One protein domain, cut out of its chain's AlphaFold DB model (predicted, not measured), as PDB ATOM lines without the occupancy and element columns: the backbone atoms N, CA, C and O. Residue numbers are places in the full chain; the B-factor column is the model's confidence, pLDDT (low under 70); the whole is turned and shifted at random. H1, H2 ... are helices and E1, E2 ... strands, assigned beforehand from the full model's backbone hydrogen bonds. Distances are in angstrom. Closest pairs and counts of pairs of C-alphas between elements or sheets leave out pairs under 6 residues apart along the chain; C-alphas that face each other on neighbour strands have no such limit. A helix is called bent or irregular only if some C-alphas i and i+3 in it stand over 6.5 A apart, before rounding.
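Overview. This is residues 5 to 133 and 146 to 199 of the 201 residues of an uncharacterized protein of Streptomyces sp. MOE7 (UniProt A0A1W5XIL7). One very long helix, H4, makes one long side of the model, with H1, H2 and H3 gathered round its first part and H6 alongside residues 67 to 78. Across from these helices stands a small three-stranded sheet, with H7 reaching back from beyond it toward H3, while the unnamed residues 106 to 123 run between helices and sheet. The printed part has 183 residues with seven named helices and three named strands, in the order H1 H2 H3 H4 H5 H6 E1 E2 E3 H7, and its class is mostly helix. The sheet, order E1 E2 E3, is antiparallel; the whole is compact, with a radius of gyration of the C-alphas of 18.0 A and spans of 56 by 40 by 28 A.

Arrangement. Start at H1, residues 5 to 12, which forms a helical hairpin with H2, residues 18 to 31: they touch, closest at the C-alphas of Val 11 and Arg 21, 4.4 A. H3, residues 37 to 48, touches H2 at a steep tilt of 49 degrees, closest at the C-alphas of Ala 30 and Phe 37, 6.2 A. Next comes the hub, H4, residues 59 to 91, which touches H1, H2 and H3; its closest C-alphas to H3 are those of Ala 64 and Ala 48, 5.2 A. H5, residues 99 to 105, touches no helix and is irregular, C-alphas 100 and 103 being 7.1 A apart. H6, residues 124 to 133, touches H4 the same way at a shallow tilt of 18 degrees, with the C-alphas of Ala 71 and Pro 125 closest, 4.0 A. E1, residues 154 to 158, E2, residues 162 to 167, and E3, residues 173 to 178, form a meander, each strand the antiparallel neighbour of the one before; look for N 155 and O 166 at 2.8 A, and N 163 and O 177 at 2.8 A. H7, residues 183 to 198, is not on the sheet and is close but not clearly touching to H3, the C-alphas of His 42 and Val 196 being 7.1 A apart. Every O i to N i+4 pair is within hydrogen-bond range in H1, H2, H3, H4, H6 and H7; in H5 it is 0 of 3, against 3 of 4 O i to N i+3 pairs.

Along the chain. Find C-alpha 5 at (-27.352, -27.874, -12.335), where H1 begins. H2 spans 20.1 A; H4 runs 47.9 A from C-alpha 59 at (-38.198, -29.319, -26.162). H7 spans 22.5 A, ending at C-alpha 198, (-44.750, -12.110, -22.681).

Size, cuts and confidence. The C-alphas of Ala 56 and Gly 93 are farthest apart, 57.8 A. Residues 134 to 145 are not printed; C-alphas 133 and 146 are 8.5 A apart across the cut. The link from H5 to H6 is long. Mean pLDDT of the printed part is 92.7; residues 105 and 107 are under 70.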
ATOM      1  N   ALA A   5     -27.167 -26.473 -11.958       96.44
ATOM      2  CA  ALA A   5     -27.352 -27.874 -12.335       96.44
ATOM      3  C   ALA A   5     -28.728 -28.404 -11.901       96.44
ATOM      4  O   ALA A   5     -29.395 -29.093 -12.673       96.44
ATOM      5  N   THR A   6     -29.187 -28.022 -10.707       97.25
ATOM      6  CA  THR A   6     -30.530 -28.351 -10.218       97.25
ATOM      7  C   THR A   6     -31.602 -27.743 -11.119       97.25
ATOM      8  O   THR A   6     -32.541 -28.433 -11.503       97.25
ATOM      9  N   HIS A   7     -31.478 -26.467 -11.487       97.81
ATOM     10  CA  HIS A   7     -32.448 -25.825 -12.375       97.81
ATOM     11  C   HIS A   7     -32.410 -26.398 -13.795       97.81
ATOM     12  O   HIS A   7     -33.473 -26.646 -14.358       97.81
ATOM     13  N   ARG A   8     -31.230 -26.739 -14.328       98.25
ATOM     14  CA  ARG A   8     -31.102 -27.468 -15.598       98.25
ATOM     15  C   ARG A   8     -31.853 -28.795 -15.545       98.25
ATOM     16  O   ARG A   8     -32.669 -29.050 -16.423       98.25
ATOM     17  N   GLN A   9     -31.667 -29.597 -14.496       98.12
ATOM     18  CA  GLN A   9     -32.395 -30.862 -14.338       98.12
ATOM     19  C   GLN A   9     -33.915 -30.653 -14.353       98.12
ATOM     20  O   GLN A   9     -34.640 -31.405 -14.994       98.12
ATOM     21  N   ARG A  10     -34.403 -29.586 -13.711       98.19
ATOM     22  CA  ARG A  10     -35.830 -29.225 -13.710       98.19
ATOM     23  C   ARG A  10     -36.356 -28.795 -15.083       98.19
ATOM     24  O   ARG A  10     -37.559 -28.881 -15.297       98.19
ATOM     25  N   VAL A  11     -35.502 -28.313 -15.988       98.44
ATOM     26  CA  VAL A  11     -35.876 -28.036 -17.387       98.44
ATOM     27  C   VAL A  11     -36.021 -29.337 -18.184       98.44
ATOM     28  O   VAL A  11     -36.886 -29.419 -19.057       98.44
ATOM     29  N   HIS A  12     -35.211 -30.355 -17.878       98.50
ATOM     30  CA  HIS A  12     -35.272 -31.681 -18.513       98.50
ATOM     31  C   HIS A  12     -36.422 -32.551 -18.010       98.50
ATOM     32  O   HIS A  12     -36.942 -33.359 -18.769       98.50
ATOM     33  N   ASP A  13     -36.826 -32.371 -16.756       97.94
ATOM     34  CA  ASP A  13     -37.883 -33.142 -16.099       97.94
ATOM     35  C   ASP A  13     -39.239 -32.997 -16.819       97.94
ATOM     36  O   ASP A  13     -39.919 -31.970 -16.725       97.94
ATOM     37  N   THR A  14     -39.623 -34.042 -17.559       96.12
ATOM     38  CA  THR A  14     -40.861 -34.110 -18.347       96.12
ATOM     39  C   THR A  14     -42.109 -34.295 -17.490       96.12
ATOM     40  O   THR A  14     -43.202 -34.015 -17.975       96.12
ATOM     41  N   GLY A  15     -41.966 -34.681 -16.216       96.81
ATOM     42  CA  GLY A  15     -43.075 -34.739 -15.261       96.81
ATOM     43  C   GLY A  15     -43.558 -33.354 -14.814       96.81
ATOM     44  O   GLY A  15     -44.609 -33.227 -14.189       96.81
ATOM     45  N   ARG A  16     -42.811 -32.290 -15.136       96.94
ATOM     46  CA  ARG A  16     -43.171 -30.904 -14.814       96.94
ATOM     47  C   ARG A  16     -43.927 -30.231 -15.948       96.94
ATOM     48  O   ARG A  16     -43.609 -30.392 -17.125       96.94
ATOM     49  N   SER A  17     -44.836 -29.334 -15.573       97.06
ATOM     50  CA  SER A  17     -45.498 -28.453 -16.534       97.06
ATOM     51  C   SER A  17     -44.487 -27.599 -17.308       97.06
ATOM     52  O   SER A  17     -43.457 -27.171 -16.773       97.06
ATOM     53  N   ALA A  18     -44.806 -27.277 -18.564       96.00
ATOM     54  CA  ALA A  18     -43.947 -26.449 -19.412       96.00
ATOM     55  C   ALA A  18     -43.646 -25.076 -18.771       96.00
ATOM     56  O   ALA A  18     -42.525 -24.576 -18.848       96.00
ATOM     57  N   ARG A  19     -44.609 -24.509 -18.028       95.12
ATOM     58  CA  ARG A  19     -44.429 -23.272 -17.250       95.12
ATOM     59  C   ARG A  19     -43.402 -23.430 -16.122       95.12
ATOM     60  O   ARG A  19     -42.560 -22.551 -15.954       95.12
ATOM     61  N   ALA A  20     -43.431 -24.535 -15.373       97.25
ATOM     62  CA  ALA A  20     -42.455 -24.798 -14.311       97.25
ATOM     63  C   ALA A  20     -41.041 -25.028 -14.872       97.25
ATOM     64  O   ALA A  20     -40.060 -24.535 -14.309       97.25
ATOM     65  N   ARG A  21     -40.937 -25.717 -16.013       98.25
ATOM     66  CA  ARG A  21     -39.679 -25.904 -16.753       98.25
ATOM     67  C   ARG A  21     -39.131 -24.563 -17.247       98.25
ATOM     68  O   ARG A  21     -37.960 -24.259 -17.046       98.25
ATOM     69  N   HIS A  22     -39.986 -23.703 -17.797       96.94
ATOM     70  CA  HIS A  22     -39.602 -22.364 -18.244       96.94
ATOM     71  C   HIS A  22     -39.157 -21.448 -17.090       96.94
ATOM     72  O   HIS A  22     -38.178 -20.713 -17.220       96.94
ATOM     73  N   ALA A  23     -39.814 -21.524 -15.928       96.44
ATOM     74  CA  ALA A  23     -39.364 -20.814 -14.730       96.44
ATOM     75  C   ALA A  23     -37.957 -21.267 -14.296       96.44
ATOM     76  O   ALA A  23     -37.118 -20.430 -13.967       96.44
ATOM     77  N   ALA A  24     -37.668 -22.572 -14.366       97.94
ATOM     78  CA  ALA A  24     -36.334 -23.093 -14.084       97.94
ATOM     79  C   ALA A  24     -35.281 -22.601 -15.095       97.94
ATOM     80  O   ALA A  24     -34.197 -22.205 -14.672       97.94
ATOM     81  N   LEU A  25     -35.612 -22.538 -16.393       97.88
ATOM     82  CA  LEU A  25     -34.744 -21.934 -17.415       97.88
ATOM     83  C   LEU A  25     -34.404 -20.480 -17.063       97.88
ATOM     84  O   LEU A  25     -33.244 -20.087 -17.121       97.88
ATOM     85  N   ARG A  26     -35.392 -19.682 -16.649       96.50
ATOM     86  CA  ARG A  26     -35.170 -18.281 -16.259       96.50
ATOM     87  C   ARG A  26     -34.246 -18.146 -15.051       96.50
ATOM     88  O   ARG A  26     -33.442 -17.219 -15.021       96.50
ATOM     89  N   THR A  27     -34.309 -19.072 -14.094       97.38
ATOM     90  CA  THR A  27     -33.323 -19.119 -13.007       97.38
ATOM     91  C   THR A  27     -31.923 -19.450 -13.527       97.38
ATOM     92  O   THR A  27     -30.977 -18.772 -13.147       97.38
ATOM     93  N   CYS A  28     -31.778 -20.395 -14.465       98.00
ATOM     94  CA  CYS A  28     -30.482 -20.660 -15.106       98.00
ATOM     95  C   CYS A  28     -29.908 -19.419 -15.812       98.00
ATOM     96  O   CYS A  28     -28.701 -19.194 -15.757       98.00
ATOM     97  N   VAL A  29     -30.754 -18.608 -16.461       97.25
ATOM     98  CA  VAL A  29     -30.327 -17.343 -17.088       97.25
ATOM     99  C   VAL A  29     -29.901 -16.321 -16.034       97.25
ATOM    100  O   VAL A  29     -28.920 -15.617 -16.239       97.25
ATOM    101  N   ALA A  30     -30.588 -16.242 -14.892       94.94
ATOM    102  CA  ALA A  30     -30.164 -15.373 -13.793       94.94
ATOM    103  C   ALA A  30     -28.787 -15.775 -13.227       94.94
ATOM    104  O   ALA A  30     -27.998 -14.901 -12.880       94.94
ATOM    105  N   ASP A  31     -28.482 -17.077 -13.199       94.88
ATOM    106  CA  ASP A  31     -27.187 -17.605 -12.748       94.88
ATOM    107  C   ASP A  31     -26.040 -17.351 -13.746       94.88
ATOM    108  O   ASP A  31     -24.879 -17.241 -13.345       94.88
ATOM    109  N   PHE A  32     -26.322 -17.314 -15.053       95.56
ATOM    110  CA  PHE A  32     -25.322 -17.051 -16.090       95.56
ATOM    111  C   PHE A  32     -25.950 -16.318 -17.279       95.56
ATOM    112  O   PHE A  32     -26.696 -16.907 -18.056       95.56
ATOM    113  N   ALA A  33     -25.604 -15.040 -17.446       95.94
ATOM    114  CA  ALA A  33     -26.116 -14.189 -18.517       95.94
ATOM    115  C   ALA A  33     -24.980 -13.407 -19.201       95.94
ATOM    116  O   ALA A  33     -24.725 -12.257 -18.832       95.94
ATOM    117  N   PRO A  34     -24.280 -13.986 -20.196       94.50
ATOM    118  CA  PRO A  34     -23.118 -13.350 -20.824       94.50
ATOM    119  C   PRO A  34     -23.436 -12.002 -21.490       94.50
ATOM    120  O   PRO A  34     -22.555 -11.142 -21.551       94.50
ATOM    121  N   PHE A  35     -24.684 -11.790 -21.925       95.88
ATOM    122  CA  PHE A  35     -25.162 -10.525 -22.501       95.88
ATOM    123  C   PHE A  35     -25.908  -9.635 -21.498       95.88
ATOM    124  O   PHE A  35     -26.402  -8.572 -21.854       95.88
ATOM    125  N   GLY A  36     -25.995 -10.040 -20.230       95.31
ATOM    126  CA  GLY A  36     -26.985  -9.524 -19.288       95.31
ATOM    127  C   GLY A  36     -28.327 -10.244 -19.440       95.31
ATOM    128  O   GLY A  36     -28.600 -10.879 -20.461       95.31
ATOM    129  N   PHE A  37     -29.153 -10.197 -18.393       95.25
ATOM    130  CA  PHE A  37     -30.340 -11.053 -18.276       95.25
ATOM    131  C   PHE A  37     -31.311 -10.904 -19.456       95.25
ATOM    132  O   PHE A  37     -31.665 -11.902 -20.081       95.25
ATOM    133  N   ARG A  38     -31.706  -9.665 -19.792       95.69
ATOM    134  CA  ARG A  38     -32.712  -9.396 -20.834       95.69
ATOM    135  C   ARG A  38     -32.255  -9.882 -22.213       95.69
ATOM    136  O   ARG A  38     -32.969 -10.656 -22.841       95.69
ATOM    137  N   ALA A  39     -31.050  -9.495 -22.632       96.88
ATOM    138  CA  ALA A  39     -30.486  -9.893 -23.920       96.88
ATOM    139  C   ALA A  39     -30.189 -11.398 -23.997       96.88
ATOM    140  O   ALA A  39     -30.456 -12.024 -25.015       96.88
ATOM    141  N   THR A  40     -29.691 -12.018 -22.918       97.88
ATOM    142  CA  THR A  40     -29.448 -13.475 -22.905       97.88
ATOM    143  C   THR A  40     -30.764 -14.246 -23.011       97.88
ATOM    144  O   THR A  40     -30.852 -15.217 -23.757       97.88
ATOM    145  N   TYR A  41     -31.801 -13.815 -22.288       97.12
ATOM    146  CA  TYR A  41     -33.122 -14.432 -22.375       97.12
ATOM    147  C   TYR A  41     -33.725 -14.280 -23.777       97.12
ATOM    148  O   TYR A  41     -34.133 -15.280 -24.362       97.12
ATOM    149  N   HIS A  42     -33.716 -13.066 -24.339       97.06
ATOM    150  CA  HIS A  42     -34.202 -12.809 -25.698       97.06
ATOM    151  C   HIS A  42     -33.462 -13.667 -26.738       97.06
ATOM    152  O   HIS A  42     -34.097 -14.372 -27.524       97.06
ATOM    153  N   HIS A  43     -32.127 -13.714 -26.659       97.62
ATOM    154  CA  HIS A  43     -31.289 -14.562 -27.502       97.62
ATOM    155  C   HIS A  43     -31.735 -16.027 -27.470       97.62
ATOM    156  O   HIS A  43     -31.949 -16.631 -28.521       97.62
ATOM    157  N   LEU A  44     -31.910 -16.594 -26.272       97.69
ATOM    158  CA  LEU A  44     -32.329 -17.984 -26.104       97.69
ATOM    159  C   LEU A  44     -33.748 -18.229 -26.627       97.69
ATOM    160  O   LEU A  44     -33.968 -19.250 -27.278       97.69
ATOM    161  N   CYS A  45     -34.691 -17.310 -26.392       95.94
ATOM    162  CA  CYS A  45     -36.044 -17.407 -26.942       95.94
ATOM    163  C   CYS A  45     -36.019 -17.494 -28.470       95.94
ATOM    164  O   CYS A  45     -36.633 -18.398 -29.036       95.94
ATOM    165  N   HIS A  46     -35.256 -16.619 -29.126       95.31
ATOM    166  CA  HIS A  46     -35.146 -16.599 -30.582       95.31
ATOM    167  C   HIS A  46     -34.405 -17.834 -31.126       95.31
ATOM    168  O   HIS A  46     -34.916 -18.563 -31.975       95.31
ATOM    169  N   ARG A  47     -33.210 -18.132 -30.603       96.38
ATOM    170  CA  ARG A  47     -32.345 -19.230 -31.075       96.38
ATOM    171  C   ARG A  47     -32.948 -20.609 -30.873       96.38
ATOM    172  O   ARG A  47     -32.880 -21.452 -31.768       96.38
ATOM    173  N   ALA A  48     -33.537 -20.841 -29.705       97.12
ATOM    174  CA  ALA A  48     -34.190 -22.103 -29.410       97.12
ATOM    175  C   ALA A  48     -35.617 -22.173 -29.965       97.12
ATOM    176  O   ALA A  48     -36.213 -23.248 -29.886       97.12
ATOM    177  N   ARG A  49     -36.132 -21.082 -30.557       95.81
ATOM    178  CA  ARG A  49     -37.498 -20.958 -31.083       95.81
ATOM    179  C   ARG A  49     -38.542 -21.301 -30.019       95.81
ATOM    180  O   ARG A  49     -39.379 -22.172 -30.226       95.81
ATOM    181  N   ILE A  50     -38.434 -20.672 -28.847       95.06
ATOM    182  CA  ILE A  50     -39.361 -20.904 -27.733       95.06
ATOM    183  C   ILE A  50     -40.717 -20.281 -28.094       95.06
ATOM    184  O   ILE A  50     -40.793 -19.054 -28.197       95.06
ATOM    185  N   PRO A  51     -41.792 -21.074 -28.257       93.94
ATOM    186  CA  PRO A  51     -43.106 -20.544 -28.605       93.94
ATOM    187  C   PRO A  51     -43.725 -19.738 -27.452       93.94
ATOM    188  O   PRO A  51     -43.359 -19.899 -26.280       93.94
ATOM    189  N   ALA A  52     -44.707 -18.892 -27.772       90.44
ATOM    190  CA  ALA A  52     -45.527 -18.206 -26.770       90.44
ATOM    191  C   ALA A  52     -46.299 -19.223 -25.903       90.44
ATOM    192  O   ALA A  52     -46.189 -19.195 -24.668       90.44
ATOM    193  N   GLU A  53     -46.973 -20.180 -26.553       93.56
ATOM    194  CA  GLU A  53     -47.553 -21.365 -25.914       93.56
ATOM    195  C   GLU A  53     -46.472 -22.433 -25.702       93.56
ATOM    196  O   GLU A  53     -46.087 -23.156 -26.619       93.56
ATOM    197  N   LEU A  54     -45.972 -22.529 -24.471       93.69
ATOM    198  CA  LEU A  54     -44.859 -23.409 -24.106       93.69
ATOM    199  C   LEU A  54     -45.177 -24.895 -24.312       93.69
ATOM    200  O   LEU A  54     -44.255 -25.685 -24.509       93.69
ATOM    201  N   ALA A  55     -46.453 -25.281 -24.236       93.19
ATOM    202  CA  ALA A  55     -46.876 -26.659 -24.452       93.19
ATOM    203  C   ALA A  55     -46.714 -27.115 -25.913       93.19
ATOM    204  O   ALA A  55     -46.599 -28.315 -26.146       93.19
ATOM    205  N   ALA A  56     -46.658 -26.184 -26.876       95.56
ATOM    206  CA  ALA A  56     -46.522 -26.506 -28.297       95.56
ATOM    207  C   ALA A  56     -45.138 -27.080 -28.653       95.56
ATOM    208  O   ALA A  56     -45.028 -27.938 -29.522       95.56
ATOM    209  N   ASP A  57     -44.082 -26.631 -27.965       96.12
ATOM    210  CA  ASP A  57     -42.737 -27.203 -28.083       96.12
ATOM    211  C   ASP A  57     -41.976 -27.106 -26.748       96.12
ATOM    212  O   ASP A  57     -41.136 -26.218 -26.554       96.12
ATOM    213  N   PRO A  58     -42.210 -28.039 -25.808       94.69
ATOM    214  CA  PRO A  58     -41.476 -28.078 -24.547       94.69
ATOM    215  C   PRO A  58     -39.985 -28.405 -24.728       94.69
ATOM    216  O   PRO A  58     -39.181 -28.125 -23.834       94.69
ATOM    217  N   ALA A  59     -39.591 -28.995 -25.863       97.12
ATOM    218  CA  ALA A  59     -38.198 -29.319 -26.162       97.12
ATOM    219  C   ALA A  59     -37.373 -28.064 -26.492       97.12
ATOM    220  O   ALA A  59     -36.156 -28.067 -26.293       97.12
ATOM    221  N   SER A  60     -38.010 -26.962 -26.904       98.06
ATOM    222  CA  SER A  60     -37.353 -25.656 -27.069       98.06
ATOM    223  C   SER A  60     -36.656 -25.173 -25.793       98.06
ATOM    224  O   SER A  60     -35.545 -24.648 -25.852       98.06
ATOM    225  N   LEU A  61     -37.237 -25.445 -24.621       98.38
ATOM    226  CA  LEU A  61     -36.642 -25.116 -23.323       98.38
ATOM    227  C   LEU A  61     -35.355 -25.904 -23.065       98.38
ATOM    228  O   LEU A  61     -34.391 -25.363 -22.524       98.38
ATOM    229  N   VAL A  62     -35.332 -27.174 -23.478       98.62
ATOM    230  CA  VAL A  62     -34.147 -28.029 -23.373       98.62
ATOM    231  C   VAL A  62     -33.044 -27.517 -24.297       98.62
ATOM    232  O   VAL A  62     -31.915 -27.329 -23.849       98.62
ATOM    233  N   ARG A  63     -33.366 -27.190 -25.556       98.50
ATOM    234  CA  ARG A  63     -32.392 -26.597 -26.491       98.50
ATOM    235  C   ARG A  63     -31.777 -25.312 -25.928       98.50
ATOM    236  O   ARG A  63     -30.559 -25.153 -25.961       98.50
ATOM    237  N   ALA A  64     -32.606 -24.438 -25.357       98.56
ATOM    238  CA  ALA A  64     -32.153 -23.198 -24.737       98.56
ATOM    239  C   ALA A  64     -31.213 -23.437 -23.545       98.56
ATOM    240  O   ALA A  64     -30.140 -22.835 -23.472       98.56
ATOM    241  N   VAL A  65     -31.588 -24.318 -22.606       98.75
ATOM    242  CA  VAL A  65     -30.767 -24.551 -21.410       98.75
ATOM    243  C   VAL A  65     -29.452 -25.255 -21.742       98.75
ATOM    244  O   VAL A  65     -28.446 -24.976 -21.092       98.75
ATOM    245  N   GLU A  66     -29.425 -26.119 -22.761       98.75
ATOM    246  CA  GLU A  66     -28.195 -26.782 -23.202       98.75
ATOM    247  C   GLU A  66     -27.236 -25.825 -23.908       98.75
ATOM    248  O   GLU A  66     -26.034 -25.867 -23.635       98.75
ATOM    249  N   GLU A  67     -27.738 -24.905 -24.738       98.69
ATOM    250  CA  GLU A  67     -26.896 -23.861 -25.331       98.69
ATOM    251  C   GLU A  67     -26.269 -22.977 -24.236       98.69
ATOM    252  O   GLU A  67     -25.057 -22.729 -24.234       98.69
ATOM    253  N   LEU A  68     -27.073 -22.582 -23.241       98.62
ATOM    254  CA  LEU A  68     -26.602 -21.818 -22.089       98.62
ATOM    255  C   LEU A  68     -25.582 -22.600 -21.250       98.62
ATOM    256  O   LEU A  68     -24.553 -22.056 -20.841       98.62
ATOM    257  N   HIS A  69     -25.847 -23.882 -20.997       98.56
ATOM    258  CA  HIS A  69     -24.968 -24.749 -20.222       98.56
ATOM    259  C   HIS A  69     -23.616 -24.951 -20.913       98.56
ATOM    260  O   HIS A  69     -22.577 -24.847 -20.256       98.56
ATOM    261  N   ALA A  70     -23.609 -25.181 -22.227       98.56
ATOM    262  CA  ALA A  70     -22.386 -25.319 -23.010       98.56
ATOM    263  C   ALA A  70     -21.511 -24.057 -22.920       98.56
ATOM    264  O   ALA A  70     -20.304 -24.154 -22.688       98.56
ATOM    265  N   ALA A  71     -22.116 -22.870 -23.010       97.94
ATOM    266  CA  ALA A  71     -21.413 -21.602 -22.840       97.94
ATOM    267  C   ALA A  71     -20.881 -21.426 -21.406       97.94
ATOM    268  O   ALA A  71     -19.721 -21.058 -21.207       97.94
ATOM    269  N   ARG A  72     -21.692 -21.772 -20.397       97.31
ATOM    270  CA  ARG A  72     -21.307 -21.709 -18.980       97.31
ATOM    271  C   ARG A  72     -20.130 -22.629 -18.652       97.31
ATOM    272  O   ARG A  72     -19.284 -22.267 -17.842       97.31
ATOM    273  N   ARG A  73     -20.045 -23.812 -19.270       97.88
ATOM    274  CA  ARG A  73     -18.912 -24.734 -19.077       97.88
ATOM    275  C   ARG A  73     -17.592 -24.133 -19.557       97.88
ATOM    276  O   ARG A  73     -16.593 -24.271 -18.857       97.88
ATOM    277  N   LEU A  74     -17.600 -23.456 -20.707       97.06
ATOM    278  CA  LEU A  74     -16.420 -22.748 -21.215       97.06
ATOM    279  C   LEU A  74     -15.987 -21.649 -20.244       97.06
ATOM    280  O   LEU A  74     -14.812 -21.565 -19.899       97.06
ATOM    281  N   TRP A  75     -16.952 -20.864 -19.759       94.44
ATOM    282  CA  TRP A  75     -16.705 -19.816 -18.773       94.44
ATOM    283  C   TRP A  75     -16.077 -20.358 -17.485       94.44
ATOM    284  O   TRP A  75     -15.041 -19.868 -17.057       94.44
ATOM    285  N   LEU A  76     -16.663 -21.399 -16.886       94.94
ATOM    286  CA  LEU A  76     -16.168 -21.958 -15.625       94.94
ATOM    287  C   LEU A  76     -14.774 -22.580 -15.742       94.94
ATOM    288  O   LEU A  76     -13.985 -22.482 -14.805       94.94
ATOM    289  N   ALA A  77     -14.467 -23.229 -16.869       95.69
ATOM    290  CA  ALA A  77     -13.139 -23.793 -17.102       95.69
ATOM    291  C   ALA A  77     -12.069 -22.691 -17.140       95.69
ATOM    292  O   ALA A  77     -11.019 -22.801 -16.504       95.69
ATOM    293  N   ASP A  78     -12.368 -21.603 -17.843       93.25
ATOM    294  CA  ASP A  78     -11.502 -20.437 -17.930       93.25
ATOM    295  C   ASP A  78     -11.408 -19.671 -16.593       93.25
ATOM    296  O   ASP A  78     -10.317 -19.277 -16.181       93.25
ATOM    297  N   GLU A  79     -12.507 -19.553 -15.846       91.50
ATOM    298  CA  GLU A  79     -12.524 -18.958 -14.507       91.50
ATOM    299  C   GLU A  79     -11.661 -19.756 -13.515       91.50
ATOM    300  O   GLU A  79     -10.869 -19.174 -12.768       91.50
ATOM    301  N   ALA A  80     -11.731 -21.090 -13.546       93.75
ATOM    302  CA  ALA A  80     -10.880 -21.949 -12.728       93.75
ATOM    303  C   ALA A  80      -9.389 -21.763 -13.065       93.75
ATOM    304  O   ALA A  80      -8.556 -21.620 -12.159       93.75
ATOM    305  N   ALA A  81      -9.048 -21.697 -14.357       92.06
ATOM    306  CA  ALA A  81      -7.685 -21.431 -14.813       92.06
ATOM    307  C   ALA A  81      -7.192 -20.042 -14.368       92.06
ATOM    308  O   ALA A  81      -6.067 -19.907 -13.872       92.06
ATOM    309  N   PHE A  82      -8.047 -19.021 -14.475       89.62
ATOM    310  CA  PHE A  82      -7.771 -17.664 -14.012       89.62
ATOM    311  C   PHE A  82      -7.502 -17.617 -12.502       89.62
ATOM    312  O   PHE A  82      -6.486 -17.067 -12.073       89.62
ATOM    313  N   VAL A  83      -8.361 -18.235 -11.686       91.50
ATOM    314  CA  VAL A  83      -8.194 -18.286 -10.224       91.50
ATOM    315  C   VAL A  83      -6.895 -18.997  -9.844       91.50
ATOM    316  O   VAL A  83      -6.150 -18.491  -9.001       91.50
ATOM    317  N   ALA A  84      -6.582 -20.130 -10.479       93.38
ATOM    318  CA  ALA A  84      -5.338 -20.856 -10.235       93.38
ATOM    319  C   ALA A  84      -4.103 -20.002 -10.571       93.38
ATOM    320  O   ALA A  84      -3.161 -19.935  -9.778       93.38
ATOM    321  N   ARG A  85      -4.127 -19.289 -11.707       91.94
ATOM    322  CA  ARG A  85      -3.060 -18.357 -12.097       91.94
ATOM    323  C   ARG A  85      -2.921 -17.207 -11.098       91.94
ATOM    324  O   ARG A  85      -1.828 -16.982 -10.585       91.94
ATOM    325  N   ARG A  86      -4.023 -16.539 -10.739       91.75
ATOM    326  CA  ARG A  86      -4.020 -15.431  -9.768       91.75
ATOM    327  C   ARG A  86      -3.535 -15.851  -8.387       91.75
ATOM    328  O   ARG A  86      -2.904 -15.043  -7.712       91.75
ATOM    329  N   ARG A  87      -3.809 -17.083  -7.943       92.31
ATOM    330  CA  ARG A  87      -3.266 -17.618  -6.681       92.31
ATOM    331  C   ARG A  87      -1.738 -17.690  -6.719       92.31
ATOM    332  O   ARG A  87      -1.105 -17.191  -5.793       92.31
ATOM    333  N   ARG A  88      -1.157 -18.217  -7.804       93.00
ATOM    334  CA  ARG A  88       0.306 -18.264  -8.003       93.00
ATOM    335  C   ARG A  88       0.921 -16.868  -8.078       93.00
ATOM    336  O   ARG A  88       1.872 -16.581  -7.366       93.00
ATOM    337  N   GLU A  89       0.333 -15.977  -8.872       91.69
ATOM    338  CA  GLU A  89       0.813 -14.597  -9.004       91.69
ATOM    339  C   GLU A  89       0.772 -13.841  -7.669       91.69
ATOM    340  O   GLU A  89       1.725 -13.154  -7.312       91.69
ATOM    341  N   LYS A  90      -0.306 -14.002  -6.891       91.62
ATOM    342  CA  LYS A  90      -0.420 -13.422  -5.546       91.62
ATOM    343  C   LYS A  90       0.643 -13.960  -4.587       91.62
ATOM    344  O   LYS A  90       1.133 -13.175  -3.779       91.62
ATOM    345  N   ALA A  91       0.965 -15.253  -4.655       92.19
ATOM    346  CA  ALA A  91       2.030 -15.859  -3.854       92.19
ATOM    347  C   ALA A  91       3.414 -15.313  -4.248       92.19
ATOM    348  O   ALA A  91       4.239 -15.064  -3.380       92.19
ATOM    349  N   ALA A  92       3.618 -15.017  -5.532       92.62
ATOM    350  CA  ALA A  92       4.818 -14.371  -6.065       92.62
ATOM    351  C   ALA A  92       4.840 -12.829  -5.901       92.62
ATOM    352  O   ALA A  92       5.628 -12.150  -6.549       92.62
ATOM    353  N   GLY A  93       3.948 -12.244  -5.092       93.12
ATOM    354  CA  GLY A  93       3.908 -10.796  -4.830       93.12
ATOM    355  C   GLY A  93       3.210  -9.936  -5.897       93.12
ATOM    356  O   GLY A  93       2.994  -8.743  -5.685       93.12
ATOM    357  N   MET A  94       2.749 -10.512  -7.011       89.00
ATOM    358  CA  MET A  94       2.048  -9.789  -8.082       89.00
ATOM    359  C   MET A  94       0.559  -9.576  -7.747       89.00
ATOM    360  O   MET A  94      -0.331 -10.395  -8.024       89.00
ATOM    361  N   ARG A  95       0.254  -8.434  -7.119       84.69
ATOM    362  CA  ARG A  95      -1.103  -8.103  -6.636       84.69
ATOM    363  C   ARG A  95      -2.025  -7.495  -7.698       84.69
ATOM    364  O   ARG A  95      -3.241  -7.624  -7.558       84.69
ATOM    365  N   ARG A  96      -1.487  -6.904  -8.769       81.94
ATOM    366  CA  ARG A  96      -2.281  -6.317  -9.865       81.94
ATOM    367  C   ARG A  96      -2.574  -7.364 -10.954       81.94
ATOM    368  O   ARG A  96      -1.642  -8.046 -11.364       81.94
ATOM    369  N   PRO A  97      -3.834  -7.516 -11.412       78.50
ATOM    370  CA  PRO A  97      -4.153  -8.345 -12.575       78.50
ATOM    371  C   PRO A  97      -3.471  -7.828 -13.846       78.50
ATOM    372  O   PRO A  97      -3.238  -6.622 -13.980       78.50
ATOM    373  N   ALA A  98      -3.209  -8.724 -14.798       78.75
ATOM    374  CA  ALA A  98      -2.679  -8.337 -16.098       78.75
ATOM    375  C   ALA A  98      -3.674  -7.418 -16.842       78.75
ATOM    376  O   ALA A  98      -4.891  -7.575 -16.688       78.75
ATOM    377  N   PRO A  99      -3.209  -6.478 -17.689       73.75
ATOM    378  CA  PRO A  99      -4.089  -5.608 -18.476       73.75
ATOM    379  C   PRO A  99      -5.142  -6.371 -19.292       73.75
ATOM    380  O   PRO A  99      -6.275  -5.909 -19.414       73.75
ATOM    381  N   GLY A 100      -4.797  -7.567 -19.779       72.38
ATOM    382  CA  GLY A 100      -5.706  -8.436 -20.524       72.38
ATOM    383  C   GLY A 100      -6.835  -9.064 -19.717       72.38
ATOM    384  O   GLY A 100      -7.796  -9.530 -20.312       72.38
ATOM    385  N   ASP A 101      -6.784  -9.021 -18.386       76.31
ATOM    386  CA  ASP A 101      -7.865  -9.516 -17.529       76.31
ATOM    387  C   ASP A 101      -8.880  -8.418 -17.172       76.31
ATOM    388  O   ASP A 101      -9.900  -8.700 -16.546       76.31
ATOM    389  N   ARG A 102      -8.645  -7.157 -17.572       71.88
ATOM    390  CA  ARG A 102      -9.502  -6.016 -17.194       71.88
ATOM    391  C   ARG A 102     -10.959  -6.178 -17.625       71.88
ATOM    392  O   ARG A 102     -11.855  -5.722 -16.920       71.88
ATOM    393  N   TRP A 103     -11.210  -6.847 -18.751       73.44
ATOM    394  CA  TRP A 103     -12.568  -7.083 -19.248       73.44
ATOM    395  C   TRP A 103     -13.408  -7.947 -18.293       73.44
ATOM    396  O   TRP A 103     -14.628  -7.799 -18.275       73.44
ATOM    397  N   ARG A 104     -12.771  -8.784 -17.459       74.12
ATOM    398  CA  ARG A 104     -13.447  -9.621 -16.453       74.12
ATOM    399  C   ARG A 104     -14.064  -8.810 -15.319       74.12
ATOM    400  O   ARG A 104     -14.976  -9.291 -14.663       74.12
ATOM    401  N   TYR A 105     -13.580  -7.590 -15.099       69.31
ATOM    402  CA  TYR A 105     -14.054  -6.695 -14.042       69.31
ATOM    403  C   TYR A 105     -15.103  -5.689 -14.536       69.31
ATOM    404  O   TYR A 105     -15.396  -4.712 -13.850       69.31
ATOM    405  N   ARG A 106     -15.667  -5.888 -15.734       71.56
ATOM    406  CA  ARG A 106     -16.790  -5.076 -16.222       71.56
ATOM    407  C   ARG A 106     -18.008  -5.284 -15.314       71.56
ATOM    408  O   ARG A 106     -18.349  -6.415 -14.991       71.56
ATOM    409  N   ALA A 107     -18.680  -4.194 -14.947       62.38
ATOM    410  CA  ALA A 107     -19.684  -4.169 -13.878       62.38
ATOM    411  C   ALA A 107     -20.971  -4.981 -14.140       62.38
ATOM    412  O   ALA A 107     -21.697  -5.275 -13.197       62.38
ATOM    413  N   HIS A 108     -21.282  -5.322 -15.396       72.44
ATOM    414  CA  HIS A 108     -22.574  -5.922 -15.757       72.44
ATOM    415  C   HIS A 108     -22.460  -7.384 -16.180       72.44
ATOM    416  O   HIS A 108     -22.949  -8.287 -15.510       72.44
ATOM    417  N   ALA A 109     -21.857  -7.607 -17.339       84.31
ATOM    418  CA  ALA A 109     -21.684  -8.907 -17.955       84.31
ATOM    419  C   ALA A 109     -20.508  -8.802 -18.933       84.31
ATOM    420  O   ALA A 109     -20.228  -7.710 -19.447       84.31
ATOM    421  N   PRO A 110     -19.810  -9.907 -19.220       83.62
ATOM    422  CA  PRO A 110     -18.578  -9.839 -19.991       83.62
ATOM    423  C   PRO A 110     -18.801  -9.415 -21.456       83.62
ATOM    424  O   PRO A 110     -17.926  -8.783 -22.045       83.62
ATOM    425  N   ALA A 111     -19.989  -9.669 -22.014       91.44
ATOM    426  CA  ALA A 111     -20.425  -9.193 -23.327       91.44
ATOM    427  C   ALA A 111     -21.767  -8.443 -23.229       91.44
ATOM    428  O   ALA A 111     -22.669  -8.670 -24.025       91.44
ATOM    429  N   TYR A 112     -21.914  -7.569 -22.228       93.94
ATOM    430  CA  TYR A 112     -23.173  -6.878 -21.932       93.94
ATOM    431  C   TYR A 112     -23.809  -6.182 -23.153       93.94
ATOM    432  O   TYR A 112     -23.178  -5.323 -23.772       93.94
ATOM    433  N   CYS A 113     -25.069  -6.518 -23.441       95.38
ATOM    434  CA  CYS A 113     -25.918  -5.904 -24.462       95.38
ATOM    435  C   CYS A 113     -27.094  -5.218 -23.746       95.38
ATOM    436  O   CYS A 113     -27.980  -5.902 -23.226       95.38
ATOM    437  N   PRO A 114     -27.094  -3.880 -23.635       93.81
ATOM    438  CA  PRO A 114     -28.130  -3.178 -22.882       93.81
ATOM    439  C   PRO A 114     -29.451  -3.065 -23.660       93.81
ATOM    440  O   PRO A 114     -30.514  -2.921 -23.043       93.81
ATOM    441  N   ASP A 115     -29.372  -3.170 -24.987       94.00
ATOM    442  CA  ASP A 115     -30.495  -3.420 -25.877       94.00
ATOM    443  C   ASP A 115     -30.758  -4.939 -25.943       94.00
ATOM    444  O   ASP A 115     -29.894  -5.685 -26.416       94.00
ATOM    445  N   PRO A 116     -31.905  -5.432 -25.440       92.50
ATOM    446  CA  PRO A 116     -32.228  -6.853 -25.466       92.50
ATOM    447  C   PRO A 116     -32.453  -7.424 -26.862       92.50
ATOM    448  O   PRO A 116     -32.406  -8.638 -26.989       92.50
ATOM    449  N   GLU A 117     -32.724  -6.594 -27.866       93.38
ATOM    450  CA  GLU A 117     -33.033  -7.025 -29.234       93.38
ATOM    451  C   GLU A 117     -31.825  -6.859 -30.166       93.38
ATOM    452  O   GLU A 117     -31.778  -7.460 -31.239       93.38
ATOM    453  N   PHE A 118     -30.797  -6.124 -29.727       95.56
ATOM    454  CA  PHE A 118     -29.539  -5.965 -30.447       95.56
ATOM    455  C   PHE A 118     -28.374  -6.634 -29.701       95.56
ATOM    456  O   PHE A 118     -27.683  -6.037 -28.873       95.56
ATOM    457  N   HIS A 119     -28.154  -7.911 -30.016       95.94
ATOM    458  CA  HIS A 119     -27.089  -8.750 -29.462       95.94
ATOM    459  C   HIS A 119     -26.547  -9.724 -30.529       95.94
ATOM    460  O   HIS A 119     -27.185  -9.906 -31.570       95.94
ATOM    461  N   PRO A 120     -25.412 -10.414 -30.293       96.31
ATOM    462  CA  PRO A 120     -24.919 -11.444 -31.207       96.31
ATOM    463  C   PRO A 120     -25.961 -12.545 -31.460       96.31
ATOM    464  O   PRO A 120     -26.678 -12.958 -30.542       96.31
ATOM    465  N   THR A 121     -26.040 -13.035 -32.694       95.38
ATOM    466  CA  THR A 121     -27.008 -14.068 -33.103       95.38
ATOM    467  C   THR A 121     -26.378 -15.454 -33.211       95.38
ATOM    468  O   THR A 121     -27.096 -16.447 -33.296       95.38
ATOM    469  N   GLU A 122     -25.048 -15.557 -33.170       96.06
ATOM    470  CA  GLU A 122     -24.352 -16.842 -33.130       96.06
ATOM    471  C   GLU A 122     -24.540 -17.557 -31.784       96.06
ATOM    472  O   GLU A 122     -24.762 -16.894 -30.771       96.06
ATOM    473  N   PRO A 123     -24.385 -18.895 -31.733       97.56
ATOM    474  CA  PRO A 123     -24.571 -19.650 -30.499       97.56
ATOM    475  C   PRO A 123     -23.750 -19.096 -29.328       97.56
ATOM    476  O   PRO A 123     -22.559 -18.800 -29.497       97.56
ATOM    477  N   LEU A 124     -24.336 -19.051 -28.126       97.50
ATOM    478  CA  LEU A 124     -23.641 -18.565 -26.922       97.50
ATOM    479  C   LEU A 124     -22.240 -19.178 -26.722       97.50
ATOM    480  O   LEU A 124     -21.313 -18.423 -26.417       97.50
ATOM    481  N   PRO A 125     -22.012 -20.497 -26.920       97.50
ATOM    482  CA  PRO A 125     -20.678 -21.077 -26.759       97.50
ATOM    483  C   PRO A 125     -19.643 -20.492 -27.726       97.50
ATOM    484  O   PRO A 125     -18.480 -20.328 -27.359       97.50
ATOM    485  N   THR A 126     -20.055 -20.151 -28.949       96.62
ATOM    486  CA  THR A 126     -19.189 -19.522 -29.954       96.62
ATOM    487  C   THR A 126     -18.789 -18.123 -29.506       96.62
ATOM    488  O   THR A 126     -17.607 -17.780 -29.535       96.62
ATOM    489  N   VAL A 127     -19.758 -17.337 -29.039       95.12
ATOM    490  CA  VAL A 127     -19.519 -15.974 -28.560       95.12
ATOM    491  C   VAL A 127     -18.626 -15.970 -27.319       95.12
ATOM    492  O   VAL A 127     -17.641 -15.234 -27.279       95.12
ATOM    493  N   VAL A 128     -18.908 -16.838 -26.342       94.38
ATOM    494  CA  VAL A 128     -18.079 -16.976 -25.137       94.38
ATOM    495  C   VAL A 128     -16.662 -17.408 -25.502       94.38
ATOM    496  O   VAL A 128     -15.713 -16.812 -25.010       94.38
ATOM    497  N   ARG A 129     -16.474 -18.367 -26.416       93.94
ATOM    498  CA  ARG A 129     -15.128 -18.774 -26.847       93.94
ATOM    499  C   ARG A 129     -14.332 -17.614 -27.445       93.94
ATOM    500  O   ARG A 129     -13.171 -17.443 -27.092       93.94
ATOM    501  N   ARG A 130     -14.946 -16.815 -28.327       91.12
ATOM    502  CA  ARG A 130     -14.285 -15.641 -28.928       91.12
ATOM    503  C   ARG A 130     -13.926 -14.599 -27.877       91.12
ATOM    504  O   ARG A 130     -12.810 -14.102 -27.882       91.12
ATOM    505  N   LEU A 131     -14.845 -14.327 -26.954       88.75
ATOM    506  CA  LEU A 131     -14.621 -13.409 -25.843       88.75
ATOM    507  C   LEU A 131     -13.433 -13.849 -24.972       88.75
ATOM    508  O   LEU A 131     -12.582 -13.027 -24.653       88.75
ATOM    509  N   LEU A 132     -13.366 -15.134 -24.613       89.19
ATOM    510  CA  LEU A 132     -12.281 -15.692 -23.800       89.19
ATOM    511  C   LEU A 132     -10.931 -15.685 -24.534       89.19
ATOM    512  O   LEU A 132      -9.892 -15.517 -23.904       89.19
ATOM    513  N   ALA A 133     -10.947 -15.846 -25.860       87.25
ATOM    514  CA  ALA A 133      -9.759 -15.825 -26.710       87.25
ATOM    515  C   ALA A 133      -9.357 -14.415 -27.180       87.25
ATOM    516  O   ALA A 133      -8.350 -14.274 -27.876       87.25
ATOM    517  N   PRO A 146     -14.254  -7.420 -29.557       82.00
ATOM    518  CA  PRO A 146     -13.721  -8.713 -29.122       82.00
ATOM    519  C   PRO A 146     -14.724  -9.862 -29.300       82.00
ATOM    520  O   PRO A 146     -14.350 -11.023 -29.193       82.00
ATOM    521  N   VAL A 147     -15.998  -9.548 -29.559       88.81
ATOM    522  CA  VAL A 147     -17.064 -10.542 -29.730       88.81
ATOM    523  C   VAL A 147     -17.272 -10.898 -31.202       88.81
ATOM    524  O   VAL A 147     -17.190 -12.070 -31.569       88.81
ATOM    525  N   CYS A 148     -17.511  -9.906 -32.062       90.50
ATOM    526  CA  CYS A 148     -17.765 -10.148 -33.487       90.50
ATOM    527  C   CYS A 148     -16.565  -9.856 -34.403       90.50
ATOM    528  O   CYS A 148     -16.662 -10.061 -35.605       90.50
ATOM    529  N   GLY A 149     -15.446  -9.334 -33.886       87.19
ATOM    530  CA  GLY A 149     -14.262  -8.969 -34.683       87.19
ATOM    531  C   GLY A 149     -14.440  -7.745 -35.594       87.19
ATOM    532  O   GLY A 149     -13.476  -7.298 -36.227       87.19
ATOM    533  N   SER A 150     -15.656  -7.189 -35.654       86.31
ATOM    534  CA  SER A 150     -16.013  -6.086 -36.542       86.31
ATOM    535  C   SER A 150     -15.267  -4.795 -36.200       86.31
ATOM    536  O   SER A 150     -15.064  -4.464 -35.026       86.31
ATOM    537  N   GLY A 151     -14.895  -4.069 -37.257       83.38
ATOM    538  CA  GLY A 151     -14.408  -2.691 -37.223       83.38
ATOM    539  C   GLY A 151     -15.473  -1.662 -37.615       83.38
ATOM    540  O   GLY A 151     -15.119  -0.512 -37.840       83.38
ATOM    541  N   ALA A 152     -16.757  -2.041 -37.690       83.06
ATOM    542  CA  ALA A 152     -17.872  -1.185 -38.130       83.06
ATOM    543  C   ALA A 152     -18.190   0.008 -37.196       83.06
ATOM    544  O   ALA A 152     -19.233   0.641 -37.322       83.06
ATOM    545  N   GLY A 153     -17.317   0.311 -36.234       89.56
ATOM    546  CA  GLY A 153     -17.501   1.393 -35.278       89.56
ATOM    547  C   GLY A 153     -18.572   1.105 -34.224       89.56
ATOM    548  O   GLY A 153     -18.842  -0.045 -33.849       89.56
ATOM    549  N   THR A 154     -19.147   2.186 -33.702       93.56
ATOM    550  CA  THR A 154     -20.114   2.157 -32.604       93.56
ATOM    551  C   THR A 154     -21.364   2.958 -32.922       93.56
ATOM    552  O   THR A 154     -21.264   4.051 -33.473       93.56
ATOM    553  N   VAL A 155     -22.517   2.467 -32.477       95.00
ATOM    554  CA  VAL A 155     -23.783   3.207 -32.464       95.00
ATOM    555  C   VAL A 155     -24.092   3.689 -31.050       95.00
ATOM    556  O   VAL A 155     -23.766   3.018 -30.067       95.00
ATOM    557  N   ARG A 156     -24.698   4.873 -30.933       95.50
ATOM    558  CA  ARG A 156     -25.129   5.418 -29.640       95.50
ATOM    559  C   ARG A 156     -26.471   4.815 -29.258       95.50
ATOM    560  O   ARG A 156     -27.362   4.732 -30.096       95.50
ATOM    561  N   TRP A 157     -26.626   4.456 -27.992       94.62
ATOM    562  CA  TRP A 157     -27.880   3.921 -27.471       94.62
ATOM    563  C   TRP A 157     -28.128   4.409 -26.042       94.62
ATOM    564  O   TRP A 157     -27.180   4.593 -25.278       94.62
ATOM    565  N   HIS A 158     -29.386   4.646 -25.674       93.75
ATOM    566  CA  HIS A 158     -29.754   5.255 -24.395       93.75
ATOM    567  C   HIS A 158     -30.621   4.314 -23.558       93.75
ATOM    568  O   HIS A 158     -31.668   3.864 -24.016       93.75
ATOM    569  N   SER A 159     -30.221   4.040 -22.311       92.75
ATOM    570  CA  SER A 159     -31.048   3.237 -21.396       92.75
ATOM    571  C   SER A 159     -32.044   4.052 -20.583       92.75
ATOM    572  O   SER A 159     -32.900   3.444 -19.942       92.75
ATOM    573  N   GLY A 160     -31.886   5.377 -20.543       93.62
ATOM    574  CA  GLY A 160     -32.542   6.263 -19.581       93.62
ATOM    575  C   GLY A 160     -31.724   6.532 -18.311       93.62
ATOM    576  O   GLY A 160     -32.033   7.464 -17.585       93.62
ATOM    577  N   HIS A 161     -30.662   5.759 -18.059       92.25
ATOM    578  CA  HIS A 161     -29.685   6.005 -16.980       92.25
ATOM    579  C   HIS A 161     -28.258   6.212 -17.501       92.25
ATOM    580  O   HIS A 161     -27.405   6.772 -16.817       92.25
ATOM    581  N   PHE A 162     -27.981   5.668 -18.684       94.75
ATOM    582  CA  PHE A 162     -26.671   5.666 -19.303       94.75
ATOM    583  C   PHE A 162     -26.822   5.857 -20.805       94.75
ATOM    584  O   PHE A 162     -27.748   5.333 -21.439       94.75
ATOM    585  N   ARG A 163     -25.826   6.516 -21.383       95.69
ATOM    586  CA  ARG A 163     -25.538   6.499 -22.807       95.69
ATOM    587  C   ARG A 163     -24.448   5.471 -23.067       95.69
ATOM    588  O   ARG A 163     -23.366   5.537 -22.494       95.69
ATOM    589  N   TYR A 164     -24.737   4.534 -23.952       94.19
ATOM    590  CA  TYR A 164     -23.828   3.477 -24.357       94.19
ATOM    591  C   TYR A 164     -23.282   3.730 -25.757       94.19
ATOM    592  O   TYR A 164     -23.985   4.249 -26.629       94.19
ATOM    593  N   LEU A 165     -22.047   3.287 -25.981       94.25
ATOM    594  CA  LEU A 165     -21.499   3.045 -27.311       94.25
ATOM    595  C   LEU A 165     -21.547   1.541 -27.572       94.25
ATOM    596  O   LEU A 165     -20.766   0.774 -27.006       94.25
ATOM    597  N   LEU A 166     -22.488   1.106 -28.404       94.75
ATOM    598  CA  LEU A 166     -22.662  -0.299 -28.762       94.75
ATOM    599  C   LEU A 166     -21.863  -0.617 -30.013       94.75
ATOM    600  O   LEU A 166     -21.789   0.204 -30.920       94.75
ATOM    601  N   CYS A 167     -21.294  -1.816 -30.106       94.38
ATOM    602  CA  CYS A 167     -20.720  -2.281 -31.362       94.38
ATOM    603  C   CYS A 167     -21.796  -2.284 -32.456       94.38
ATOM    604  O   CYS A 167     -22.794  -2.990 -32.322       94.38
ATOM    605  N   ALA A 168     -21.556  -1.576 -33.561       94.81
ATOM    606  CA  ALA A 168     -22.511  -1.490 -34.669       94.81
ATOM    607  C   ALA A 168     -22.795  -2.846 -35.345       94.81
ATOM    608  O   ALA A 168     -23.811  -3.001 -36.008       94.81
ATOM    609  N   GLY A 169     -21.913  -3.840 -35.173       93.75
ATOM    610  CA  GLY A 169     -22.095  -5.174 -35.750       93.75
ATOM    611  C   GLY A 169     -22.784  -6.198 -34.845       93.75
ATOM    612  O   GLY A 169     -23.204  -7.230 -35.345       93.75
ATOM    613  N   CYS A 170     -22.844  -5.992 -33.523       94.25
ATOM    614  CA  CYS A 170     -23.387  -7.021 -32.618       94.25
ATOM    615  C   CYS A 170     -24.020  -6.506 -31.317       94.25
ATOM    616  O   CYS A 170     -24.365  -7.312 -30.461       94.25
ATOM    617  N   GLY A 171     -24.103  -5.192 -31.105       95.12
ATOM    618  CA  GLY A 171     -24.790  -4.599 -29.953       95.12
ATOM    619  C   GLY A 171     -24.086  -4.705 -28.599       95.12
ATOM    620  O   GLY A 171     -24.556  -4.144 -27.612       95.12
ATOM    621  N   VAL A 172     -22.924  -5.360 -28.528       93.56
ATOM    622  CA  VAL A 172     -22.130  -5.432 -27.292       93.56
ATOM    623  C   VAL A 172     -21.625  -4.046 -26.895       93.56
ATOM    624  O   VAL A 172     -21.008  -3.343 -27.701       93.56
ATOM    625  N   SER A 173     -21.825  -3.685 -25.629       93.00
ATOM    626  CA  SER A 173     -21.355  -2.432 -25.047       93.00
ATOM    627  C   SER A 173     -19.824  -2.333 -25.073       93.00
ATOM    628  O   SER A 173     -19.080  -3.184 -24.558       93.00
ATOM    629  N   ARG A 174     -19.339  -1.271 -25.714       88.75
ATOM    630  CA  ARG A 174     -17.921  -0.908 -25.801       88.75
ATOM    631  C   ARG A 174     -17.552   0.087 -24.716       88.75
ATOM    632  O   ARG A 174     -16.479  -0.065 -24.135       88.75
ATOM    633  N   ASP A 175     -18.459   1.016 -24.442       88.88
ATOM    634  CA  ASP A 175     -18.331   2.051 -23.425       88.88
ATOM    635  C   ASP A 175     -19.714   2.469 -22.898       88.88
ATOM    636  O   ASP A 175     -20.735   2.251 -23.562       88.88
ATOM    637  N   ALA A 176     -19.743   3.056 -21.705       91.62
ATOM    638  CA  ALA A 176     -20.952   3.531 -21.049       91.62
ATOM    639  C   ALA A 176     -20.658   4.774 -20.204       91.62
ATOM    640  O   ALA A 176     -19.727   4.786 -19.403       91.62
ATOM    641  N   GLN A 177     -21.504   5.790 -20.339       92.94
ATOM    642  CA  GLN A 177     -21.434   7.021 -19.559       92.94
ATOM    643  C   GLN A 177     -22.773   7.251 -18.854       92.94
ATOM    644  O   GLN A 177     -23.813   7.141 -19.511       92.94
ATOM    645  N   PRO A 178     -22.785   7.542 -17.541       93.62
ATOM    646  CA  PRO A 178     -24.001   7.952 -16.850       93.62
ATOM    647  C   PRO A 178     -24.601   9.203 -17.495       93.62
ATOM    648  O   PRO A 178     -23.877  10.057 -18.007       93.62
ATOM    649  N   THR A 179     -25.920   9.318 -17.446       94.06
ATOM    650  CA  THR A 179     -26.654  10.507 -17.889       94.06
ATOM    651  C   THR A 179     -27.615  10.955 -16.800       94.06
ATOM    652  O   THR A 179     -27.880  10.219 -15.847       94.06
ATOM    653  N   GLU A 180     -28.191  12.145 -16.967       94.75
ATOM    654  CA  GLU A 180     -29.427  12.462 -16.259       94.75
ATOM    655  C   GLU A 180     -30.503  11.419 -16.573       94.75
ATOM    656  O   GLU A 180     -30.505  10.782 -17.636       94.75
ATOM    657  N   VAL A 181     -31.388  11.206 -15.599       95.56
ATOM    658  CA  VAL A 181     -32.408  10.168 -15.687       95.56
ATOM    659  C   VAL A 181     -33.511  10.608 -16.641       95.56
ATOM    660  O   VAL A 181     -34.274  11.523 -16.338       95.56
ATOM    661  N   ASP A 182     -33.655   9.887 -17.746       96.25
ATOM    662  CA  ASP A 182     -34.750  10.070 -18.696       96.25
ATOM    663  C   ASP A 182     -35.857   9.046 -18.418       96.25
ATOM    664  O   ASP A 182     -35.771   7.867 -18.782       96.25
ATOM    665  N   ARG A 183     -36.918   9.504 -17.749       95.56
ATOM    666  CA  ARG A 183     -38.052   8.654 -17.364       95.56
ATOM    667  C   ARG A 183     -38.880   8.178 -18.558       95.56
ATOM    668  O   ARG A 183     -39.450   7.092 -18.470       95.56
ATOM    669  N   ALA A 184     -38.936   8.941 -19.650       95.56
ATOM    670  CA  ALA A 184     -39.689   8.553 -20.840       95.56
ATOM    671  C   ALA A 184     -39.010   7.364 -21.531       95.56
ATOM    672  O   ALA A 184     -39.659   6.356 -21.821       95.56
ATOM    673  N   VAL A 185     -37.683   7.421 -21.684       94.81
ATOM    674  CA  VAL A 185     -36.898   6.300 -22.220       94.81
ATOM    675  C   VAL A 185     -36.995   5.069 -21.315       94.81
ATOM    676  O   VAL A 185     -37.131   3.952 -21.815       94.81
ATOM    677  N   LEU A 186     -36.965   5.239 -19.988       94.06
ATOM    678  CA  LEU A 186     -37.139   4.116 -19.058       94.06
ATOM    679  C   LEU A 186     -38.503   3.437 -19.213       94.06
ATOM    680  O   LEU A 186     -38.558   2.206 -19.266       94.06
ATOM    681  N   ALA A 187     -39.579   4.222 -19.307       94.75
ATOM    682  CA  ALA A 187     -40.933   3.705 -19.466       94.75
ATOM    683  C   ALA A 187     -41.092   2.931 -20.781       94.75
ATOM    684  O   ALA A 187     -41.511   1.772 -20.751       94.75
ATOM    685  N   ALA A 188     -40.663   3.513 -21.906       94.19
ATOM    686  CA  ALA A 188     -40.732   2.870 -23.219       94.19
ATOM    687  C   ALA A 188     -39.939   1.551 -23.264       94.19
ATOM    688  O   ALA A 188     -40.405   0.534 -23.777       94.19
ATOM    689  N   ARG A 189     -38.744   1.523 -22.657       93.88
ATOM    690  CA  ARG A 189     -37.929   0.301 -22.575       93.88
ATOM    691  C   ARG A 189     -38.560  -0.778 -21.703       93.88
ATOM    692  O   ARG A 189     -38.377  -1.965 -21.971       93.88
ATOM    693  N   GLU A 190     -39.233  -0.392 -20.627       93.31
ATOM    694  CA  GLU A 190     -39.927  -1.342 -19.762       93.31
ATOM    695  C   GLU A 190     -41.175  -1.912 -20.440       93.31
ATOM    696  O   GLU A 190     -41.420  -3.113 -20.351       93.31
ATOM    697  N   GLU A 191     -41.923  -1.090 -21.174       93.00
ATOM    698  CA  GLU A 191     -43.035  -1.537 -22.013       93.00
ATOM    699  C   GLU A 191     -42.573  -2.545 -23.068       93.00
ATOM    700  O   GLU A 191     -43.061  -3.680 -23.079       93.00
ATOM    701  N   ARG A 192     -41.547  -2.196 -23.854       92.19
ATOM    702  CA  ARG A 192     -40.976  -3.096 -24.862       92.19
ATOM    703  C   ARG A 192     -40.476  -4.404 -24.252       92.19
ATOM    704  O   ARG A 192     -40.723  -5.491 -24.772       92.19
ATOM    705  N   TRP A 193     -39.824  -4.330 -23.092       92.56
ATOM    706  CA  TRP A 193     -39.385  -5.528 -22.383       92.56
ATOM    707  C   TRP A 193     -40.552  -6.422 -21.951       92.56
ATOM    708  O   TRP A 193     -40.433  -7.644 -22.022       92.56
ATOM    709  N   ARG A 194     -41.688  -5.857 -21.533       91.19
ATOM    710  CA  ARG A 194     -42.876  -6.649 -21.180       91.19
ATOM    711  C   ARG A 194     -43.444  -7.397 -22.383       91.19
ATOM    712  O   ARG A 194     -43.910  -8.519 -22.199       91.19
ATOM    713  N   GLU A 195     -43.386  -6.829 -23.584       89.19
ATOM    714  CA  GLU A 195     -43.786  -7.515 -24.822       89.19
ATOM    715  C   GLU A 195     -42.874  -8.708 -25.121       89.19
ATOM    716  O   GLU A 195     -43.351  -9.838 -25.245       89.19
ATOM    717  N   VAL A 196     -41.555  -8.483 -25.112       87.50
ATOM    718  CA  VAL A 196     -40.545  -9.542 -25.274       87.50
ATOM    719  C   VAL A 196     -40.721 -10.637 -24.220       87.50
ATOM    720  O   VAL A 196     -40.683 -11.831 -24.511       87.50
ATOM    721  N   TRP A 197     -40.963 -10.246 -22.971       85.12
ATOM    722  CA  TRP A 197     -41.132 -11.164 -21.853       85.12
ATOM    723  C   TRP A 197     -42.393 -12.018 -21.961       85.12
ATOM    724  O   TRP A 197     -42.362 -13.224 -21.688       85.12
ATOM    725  N   ARG A 198     -43.507 -11.399 -22.371       83.75
ATOM    726  CA  ARG A 198     -44.750 -12.110 -22.681       83.75
ATOM    727  C   ARG A 198     -44.626 -12.944 -23.955       83.75
ATOM    728  O   ARG A 198     -45.413 -13.876 -24.099       83.75
ATOM    729  N   ARG A 199     -43.600 -12.689 -24.780       81.94
ATOM    730  CA  ARG A 199     -43.377 -13.298 -26.101       81.94
ATOM    731  C   ARG A 199     -44.541 -12.971 -27.042       81.94
ATOM    732  O   ARG A 199     -45.066 -13.850 -27.711       81.94
TER     733      ARG A 199